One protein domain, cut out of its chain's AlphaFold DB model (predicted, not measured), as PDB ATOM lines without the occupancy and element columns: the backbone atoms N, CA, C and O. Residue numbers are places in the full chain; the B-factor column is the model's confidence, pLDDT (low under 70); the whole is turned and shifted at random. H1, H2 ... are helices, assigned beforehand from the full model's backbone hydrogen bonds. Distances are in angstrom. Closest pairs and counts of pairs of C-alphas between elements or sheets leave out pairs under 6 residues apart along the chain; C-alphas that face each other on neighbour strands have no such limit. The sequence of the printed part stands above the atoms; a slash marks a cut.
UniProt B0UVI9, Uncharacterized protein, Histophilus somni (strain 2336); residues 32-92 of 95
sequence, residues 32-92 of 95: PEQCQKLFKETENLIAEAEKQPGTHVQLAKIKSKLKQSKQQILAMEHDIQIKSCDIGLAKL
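What this domain is: This is residues 32 to 92 of the 95 residues of an uncharacterized protein of Histophilus somni (strain 2336) (UniProt B0UVI9). A long helical hairpin, H1 and H2 side by side, has a third helix, H3, folded back at its open end and packed on residues 34 to 38 of H1. The printed part has 61 residues with three named helices, H1, H2, H3, and no named strand: all helix. It is a rod of 39 by 18 by 15 A, only just compact, close to loose, with a radius of gyration of the C-alphas of 12.5 A.

How they stand to each other: H1, residues 33 to 50, and H2, residues 56 to 74, touch as a hairpin, opposite ways at a shallow tilt of 10 degrees; their closest C-alphas, Glu 50 and His 56, are 6.1 A apart. With residues 34 to 38 alone, H1 touches H3, residues 78 to 92, the same way at a steep tilt of 39 degrees; closest C-alphas Cys 35 and Cys 85, 4.9 A. H2 and H3, also a hairpin, only just touch, with 3 pairs of C-alphas within 8 A; closest Ile 73 and Gln 81, 5.8 A. Every O i to N i+4 pair is within hydrogen-bond range in H1 and H3, 14 of 15 in H2.

Where its parts are: H1 begins at C-alpha 33 (130.355, 100.435, 130.017) and measures 25.6 A, H2 26.9 A; H3, 20.8 A, ends at C-alpha 92 (136.032, 86.432, 134.167).

The domain as a whole: The farthest C-alphas, Pro 53 and Asp 79, are 39.4 A apart. Both links are tight, the printed part has no cut, and no printed residue is under 70 in pLDDT.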
ATOM      1  N   PRO A  32     128.758  99.997 125.418       95.12
ATOM      2  CA  PRO A  32     128.319  99.880 126.804       95.12
ATOM      3  C   PRO A  32     129.486  99.804 127.790       95.12
ATOM      4  O   PRO A  32     130.515  99.182 127.506       95.12
ATOM      5  N   GLU A  33     129.323 100.398 128.971       96.25
ATOM      6  CA  GLU A  33     130.355 100.435 130.017       96.25
ATOM      7  C   GLU A  33     130.827  99.024 130.404       96.25
ATOM      8  O   GLU A  33     132.020  98.775 130.571       96.25
ATOM      9  N   GLN A  34     129.901  98.067 130.450       96.00
ATOM     10  CA  GLN A  34     130.174  96.664 130.757       96.00
ATOM     11  C   GLN A  34     131.148  96.054 129.744       96.00
ATOM     12  O   GLN A  34     132.076  95.332 130.111       96.00
ATOM     13  N   CYS A  35     130.986  96.389 128.463       96.88
ATOM     14  CA  CYS A  35     131.891  95.944 127.410       96.88
ATOM     15  C   CYS A  35     133.254  96.626 127.505       96.88
ATOM     16  O   CYS A  35     134.276  95.957 127.357       96.88
ATOM     17  N   GLN A  36     133.291  97.927 127.807       96.62
ATOM     18  CA  GLN A  36     134.550  98.641 128.043       96.62
ATOM     19  C   GLN A  36     135.340  97.999 129.190       96.62
ATOM     20  O   GLN A  36     136.533  97.724 129.045       96.62
ATOM     21  N   LYS A  37     134.663  97.698 130.303       97.50
ATOM     22  CA  LYS A  37     135.251  97.037 131.468       97.50
ATOM     23  C   LYS A  37     135.769  95.642 131.119       97.50
ATOM     24  O   LYS A  37     136.945  95.365 131.346       97.50
ATOM     25  N   LEU A  38     134.941  94.802 130.490       97.50
ATOM     26  CA  LEU A  38     135.323  93.444 130.087       97.50
ATOM     27  C   LEU A  38     136.565  93.442 129.194       97.50
ATOM     28  O   LEU A  38     137.506  92.676 129.407       97.50
ATOM     29  N   PHE A  39     136.562  94.300 128.173       96.50
ATOM     30  CA  PHE A  39     137.648  94.382 127.209       96.50
ATOM     31  C   PHE A  39     138.945  94.841 127.861       96.50
ATOM     32  O   PHE A  39     139.975  94.216 127.623       96.50
ATOM     33  N   LYS A  40     138.882  95.865 128.716       97.38
ATOM     34  CA  LYS A  40     140.041  96.377 129.446       97.38
ATOM     35  C   LYS A  40     140.636  95.325 130.379       97.38
ATOM     36  O   LYS A  40     141.844  95.120 130.377       97.38
ATOM     37  N   GLU A  41     139.807  94.643 131.164       97.44
ATOM     38  CA  GLU A  41     140.290  93.610 132.086       97.44
ATOM     39  C   GLU A  41     140.912  92.425 131.341       97.44
ATOM     40  O   GLU A  41     141.984  91.951 131.711       97.44
ATOM     41  N   THR A  42     140.299  92.001 130.233       96.56
ATOM     42  CA  THR A  42     140.858  90.934 129.392       96.56
ATOM     43  C   THR A  42     142.191  91.350 128.763       96.56
ATOM     44  O   THR A  42     143.123  90.550 128.703       96.56
ATOM     45  N   GLU A  43     142.317  92.598 128.305       96.62
ATOM     46  CA  GLU A  43     143.576  93.128 127.762       96.62
ATOM     47  C   GLU A  43     144.675  93.217 128.821       96.62
ATOM     48  O   GLU A  43     145.820  92.878 128.527       96.62
ATOM     49  N   ASN A  44     144.333  93.583 130.058       97.12
ATOM     50  CA  ASN A  44     145.279  93.565 131.171       97.12
ATOM     51  C   ASN A  44     145.796  92.145 131.447       97.12
ATOM     52  O   ASN A  44     147.003  91.952 131.568       97.12
ATOM     53  N   LEU A  45     144.912  91.141 131.463       95.25
ATOM     54  CA  LEU A  45     145.308  89.737 131.643       95.25
ATOM     55  C   LEU A  45     146.205  89.239 130.506       95.25
ATOM     56  O   LEU A  45     147.173  88.518 130.742       95.25
ATOM     57  N   ILE A  46     145.920  89.644 129.265       94.81
ATOM     58  CA  ILE A  46     146.792  89.350 128.122       94.81
ATOM     59  C   ILE A  46     148.166  89.998 128.325       94.81
ATOM     60  O   ILE A  46     149.175  89.326 128.133       94.81
ATOM     61  N   ALA A  47     148.223  91.261 128.749       95.19
ATOM     62  CA  ALA A  47     149.480  91.965 128.990       95.19
ATOM     63  C   ALA A  47     150.309  91.340 130.127       95.19
ATOM     64  O   ALA A  47     151.539  91.347 130.076       95.19
ATOM     65  N   GLU A  48     149.665  90.771 131.148       94.38
ATOM     66  CA  GLU A  48     150.343  89.987 132.183       94.38
ATOM     67  C   GLU A  48     150.859  88.652 131.639       94.38
ATOM     68  O   GLU A  48     152.014  88.297 131.881       94.38
ATOM     69  N   ALA A  49     150.049  87.949 130.845       93.94
ATOM     70  CA  ALA A  49     150.439  86.701 130.196       93.94
ATOM     71  C   ALA A  49     151.586  86.889 129.185       93.94
ATOM     72  O   ALA A  49     152.384  85.977 128.992       93.94
ATOM     73  N   GLU A  50     151.718  88.062 128.557       93.81
ATOM     74  CA  GLU A  50     152.819  88.365 127.625       93.81
ATOM     75  C   GLU A  50     154.184  88.328 128.299       93.81
ATOM     76  O   GLU A  50     155.169  87.934 127.674       93.81
ATOM     77  N   LYS A  51     154.226  88.722 129.575       94.50
ATOM     78  CA  LYS A  51     155.446  88.764 130.384       94.50
ATOM     79  C   LYS A  51     155.883  87.376 130.852       94.50
ATOM     80  O   LYS A  51     157.013  87.226 131.307       94.50
ATOM     81  N   GLN A  52     155.006  86.376 130.765       93.31
ATOM     82  CA  GLN A  52     155.295  85.016 131.204       93.31
ATOM     83  C   GLN A  52     156.080  84.255 130.116       93.31
ATOM     84  O   GLN A  52     155.682  84.249 128.944       93.31
ATOM     85  N   PRO A  53     157.207  83.605 130.464       90.50
ATOM     86  CA  PRO A  53     157.986  82.829 129.508       90.50
ATOM     87  C   PRO A  53     157.189  81.617 129.010       90.50
ATOM     88  O   PRO A  53     156.510  80.933 129.771       90.50
ATOM     89  N   GLY A  54     157.276  81.334 127.708       88.38
ATOM     90  CA  GLY A  54     156.612  80.178 127.091       88.38
ATOM     91  C   GLY A  54     155.133  80.388 126.738       88.38
ATOM     92  O   GLY A  54     154.519  79.510 126.132       88.38
ATOM     93  N   THR A  55     154.550  81.551 127.040       91.19
ATOM     94  CA  THR A  55     153.122  81.828 126.787       91.19
ATOM     95  C   THR A  55     152.865  82.474 125.417       91.19
ATOM     96  O   THR A  55     151.750  82.416 124.898       91.19
ATOM     97  N   HIS A  56     153.898  83.031 124.775       90.19
ATOM     98  CA  HIS A  56     153.785  83.880 123.577       90.19
ATOM     99  C   HIS A  56     153.051  83.212 122.395       90.19
ATOM    100  O   HIS A  56     152.248  83.859 121.720       90.19
ATOM    101  N   VAL A  57     153.269  81.907 122.172       85.88
ATOM    102  CA  VAL A  57     152.634  81.146 121.075       85.88
ATOM    103  C   VAL A  57     151.117  81.071 121.260       85.88
ATOM    104  O   VAL A  57     150.352  81.338 120.332       85.88
ATOM    105  N   GLN A  58     150.663  80.740 122.470       89.25
ATOM    106  CA  GLN A  58     149.232  80.642 122.766       89.25
ATOM    107  C   GLN A  58     148.577  82.024 122.806       89.25
ATOM    108  O   GLN A  58     147.423  82.193 122.407       89.25
ATOM    109  N   LEU A  59     149.339  83.033 123.212       94.62
ATOM    110  CA  LEU A  59     148.843  84.385 123.389       94.62
ATOM    111  C   LEU A  59     148.493  85.079 122.075       94.62
ATOM    112  O   LEU A  59     147.490  85.788 122.010       94.62
ATOM    113  N   ALA A  60     149.234  84.807 120.997       91.62
ATOM    114  CA  ALA A  60     148.875  85.275 119.658       91.62
ATOM    115  C   ALA A  60     147.476  84.783 119.235       91.62
ATOM    116  O   ALA A  60     146.658  85.551 118.718       91.62
ATOM    117  N   LYS A  61     147.158  83.514 119.525       93.94
ATOM    118  CA  LYS A  61     145.837  82.930 119.255       93.94
ATOM    119  C   LYS A  61     144.749  83.564 120.124       93.94
ATOM    120  O   LYS A  61     143.660  83.836 119.619       93.94
ATOM    121  N   ILE A  62     145.037  83.825 121.401       94.50
ATOM    122  CA  ILE A  62     144.110  84.497 122.326       94.50
ATOM    123  C   ILE A  62     143.797  85.916 121.838       94.50
ATOM    124  O   ILE A  62     142.625  86.260 121.707       94.50
ATOM    125  N   LYS A  63     144.813  86.706 121.475       95.44
ATOM    126  CA  LYS A  63     144.638  88.059 120.924       95.44
ATOM    127  C   LYS A  63     143.768  88.071 119.669       95.44
ATOM    128  O   LYS A  63     142.872  88.904 119.549       95.44
ATOM    129  N   SER A  64     144.004  87.133 118.750       95.75
ATOM    130  CA  SER A  64     143.204  87.006 117.526       95.75
ATOM    131  C   SER A  64     141.728  86.719 117.837       95.75
ATOM    132  O   SER A  64     140.839  87.411 117.341       95.75
ATOM    133  N   LYS A  65     141.462  85.770 118.747       95.75
ATOM    134  CA  LYS A  65     140.097  85.459 119.198       95.75
ATOM    135  C   LYS A  65     139.433  86.629 119.923       95.75
ATOM    136  O   LYS A  65     138.255  86.883 119.689       95.75
ATOM    137  N   LEU A  66     140.172  87.357 120.762       96.00
ATOM    138  CA  LEU A  66     139.659  88.552 121.430       96.00
ATOM    139  C   LEU A  66     139.258  89.616 120.405       96.00
ATOM    140  O   LEU A  66     138.157  90.151 120.490       96.00
ATOM    141  N   LYS A  67     140.105  89.886 119.403       97.19
ATOM    142  CA  LYS A  67     139.789  90.833 118.323       97.19
ATOM    143  C   LYS A  67     138.507  90.438 117.588       97.19
ATOM    144  O   LYS A  67     137.631  91.280 117.412       97.19
ATOM    145  N   GLN A  68     138.378  89.165 117.211       97.56
ATOM    146  CA  GLN A  68     137.173  88.650 116.558       97.56
ATOM    147  C   GLN A  68     135.934  88.816 117.449       97.56
ATOM    148  O   GLN A  68     134.911  89.317 116.991       97.56
ATOM    149  N   SER A  69     136.029  88.441 118.727       95.50
ATOM    150  CA  SER A  69     134.920  88.557 119.679       95.50
ATOM    151  C   SER A  69     134.489  90.011 119.885       95.50
ATOM    152  O   SER A  69     133.293  90.291 119.859       95.50
ATOM    153  N   LYS A  70     135.438  90.954 119.994       96.06
ATOM    154  CA  LYS A  70     135.140  92.394 120.059       96.06
ATOM    155  C   LYS A  70     134.346  92.852 118.839       96.06
ATOM    156  O   LYS A  70     133.322  93.507 118.995       96.06
ATOM    157  N   GLN A  71     134.783  92.481 117.635       96.94
ATOM    158  CA  GLN A  71     134.084  92.842 116.397       96.94
ATOM    159  C   GLN A  71     132.672  92.254 116.334       96.94
ATOM    160  O   GLN A  71     131.750  92.944 115.919       96.94
ATOM    161  N   GLN A  72     132.497  91.006 116.777       96.38
ATOM    162  CA  GLN A  72     131.180  90.378 116.845       96.38
ATOM    163  C   GLN A  72     130.263  91.108 117.824       96.38
ATOM    164  O   GLN A  72     129.139  91.416 117.454       96.38
ATOM    165  N   ILE A  73     130.747  91.442 119.025       94.19
ATOM    166  CA  ILE A  73     129.965  92.190 120.019       94.19
ATOM    167  C   ILE A  73     129.544  93.548 119.475       94.19
ATOM    168  O   ILE A  73     128.371  93.888 119.543       94.19
ATOM    169  N   LEU A  74     130.464  94.284 118.857       92.69
ATOM    170  CA  LEU A  74     130.173  95.594 118.274       92.69
ATOM    171  C   LEU A  74     129.142  95.556 117.135       92.69
ATOM    172  O   LEU A  74     128.555  96.588 116.826       92.69
ATOM    173  N   ALA A  75     128.924  94.393 116.518       94.75
ATOM    174  CA  ALA A  75     127.927  94.193 115.470       94.75
ATOM    175  C   ALA A  75     126.555  93.725 115.999       94.75
ATOM    176  O   ALA A  75     125.639  93.541 115.202       94.75
ATOM    177  N   MET A  76     126.405  93.496 117.310       93.12
ATOM    178  CA  MET A  76     125.131  93.100 117.922       93.12
ATOM    179  C   MET A  76     124.297  94.311 118.350       93.12
ATOM    180  O   MET A  76     124.824  95.400 118.564       93.12
ATOM    181  N   GLU A  77     123.002  94.089 118.570       95.06
ATOM    182  CA  GLU A  77     122.099  95.066 119.186       95.06
ATOM    183  C   GLU A  77     122.569  95.471 120.593       95.06
ATOM    184  O   GLU A  77     123.058  94.634 121.353       95.06
ATOM    185  N   HIS A  78     122.383  96.739 120.968       93.19
ATOM    186  CA  HIS A  78     122.928  97.327 122.203       93.19
ATOM    187  C   HIS A  78     122.574  96.540 123.482       93.19
ATOM    188  O   HIS A  78     123.449  96.231 124.291       93.19
ATOM    189  N   ASP A  79     121.319  96.110 123.634       94.94
ATOM    190  CA  ASP A  79     120.890  95.298 124.784       94.94
ATOM    191  C   ASP A  79     121.567  93.919 124.820       94.94
ATOM    192  O   ASP A  79     121.816  93.353 125.888       94.94
ATOM    193  N   ILE A  80     121.886  93.365 123.647       96.19
ATOM    194  CA  ILE A  80     122.624  92.107 123.528       96.19
ATOM    195  C   ILE A  80     124.103  92.328 123.845       96.19
ATOM    196  O   ILE A  80     124.707  91.464 124.485       96.19
ATOM    197  N   GLN A  81     124.679  93.476 123.472       96.38
ATOM    198  CA  GLN A  81     126.035  93.856 123.878       96.38
ATOM    199  C   GLN A  81     126.147  93.879 125.403       96.38
ATOM    200  O   GLN A  81     126.993  93.174 125.951       96.38
ATOM    201  N   ILE A  82     125.239  94.597 126.077       96.94
ATOM    202  CA  ILE A  82     125.166  94.674 127.545       96.94
ATOM    203  C   ILE A  82     125.152  93.270 128.158       96.94
ATOM    204  O   ILE A  82     126.071  92.908 128.892       96.94
ATOM    205  N   LYS A  83     124.169  92.441 127.778       97.69
ATOM    206  CA  LYS A  83     124.016  91.080 128.321       97.69
ATOM    207  C   LYS A  83     125.246  90.210 128.077       97.69
ATOM    208  O   LYS A  83     125.669  89.469 128.960       97.69
ATOM    209  N   SER A  84     125.824  90.286 126.881       96.75
ATOM    210  CA  SER A  84     126.997  89.484 126.525       96.75
ATOM    211  C   SER A  84     128.218  89.884 127.345       96.75
ATOM    212  O   SER A  84     128.963  89.020 127.809       96.75
ATOM    213  N   CYS A  85     128.405  91.186 127.557       97.81
ATOM    214  CA  CYS A  85     129.516  91.710 128.332       97.81
ATOM    215  C   CYS A  85     129.348  91.448 129.834       97.81
ATOM    216  O   CYS A  85     130.328  91.082 130.479       97.81
ATOM    217  N   ASP A  86     128.127  91.506 130.370       97.75
ATOM    218  CA  ASP A  86     127.830  91.112 131.754       97.75
ATOM    219  C   ASP A  86     128.144  89.637 132.016       97.75
ATOM    220  O   ASP A  86     128.824  89.301 132.987       97.75
ATOM    221  N   ILE A  87     127.719  88.742 131.116       97.25
ATOM    222  CA  ILE A  87     128.056  87.314 131.205       97.25
ATOM    223  C   ILE A  87     129.575  87.119 131.136       97.25
ATOM    224  O   ILE A  87     130.130  86.301 131.873       97.25
ATOM    225  N   GLY A  88     130.252  87.856 130.250       96.12
ATOM    226  CA  GLY A  88     131.705  87.829 130.130       96.12
ATOM    227  C   GLY A  88     132.404  88.256 131.421       96.12
ATOM    228  O   GLY A  88     133.295  87.546 131.880       96.12
ATOM    229  N   LEU A  89     131.967  89.359 132.035       97.38
ATOM    230  CA  LEU A  89     132.498  89.855 133.307       97.38
ATOM    231  C   LEU A  89     132.279  88.852 134.438       97.38
ATOM    232  O   LEU A  89     133.225  88.505 135.140       97.38
ATOM    233  N   ALA A  90     131.059  88.324 134.571       97.56
ATOM    234  CA  ALA A  90     130.741  87.334 135.593       97.56
ATOM    235  C   ALA A  90     131.645  86.098 135.474       97.56
ATOM    236  O   ALA A  90     132.209  85.640 136.467       97.56
ATOM    237  N   LYS A  91     131.848  85.589 134.252       96.31
ATOM    238  CA  LYS A  91     132.750  84.455 134.005       96.31
ATOM    239  C   LYS A  91     134.210  84.794 134.273       96.31
ATOM    240  O   LYS A  91     134.917  83.949 134.802       96.31
ATOM    241  N   LEU A  92     134.656  86.001 133.928       95.00
ATOM    242  CA  LEU A  92     136.032  86.432 134.167       95.00
ATOM    243  C   LEU A  92     136.371  86.476 135.662       95.00
ATOM    244  O   LEU A  92     137.506  86.214 136.049       95.00
TER     245      LEU A  92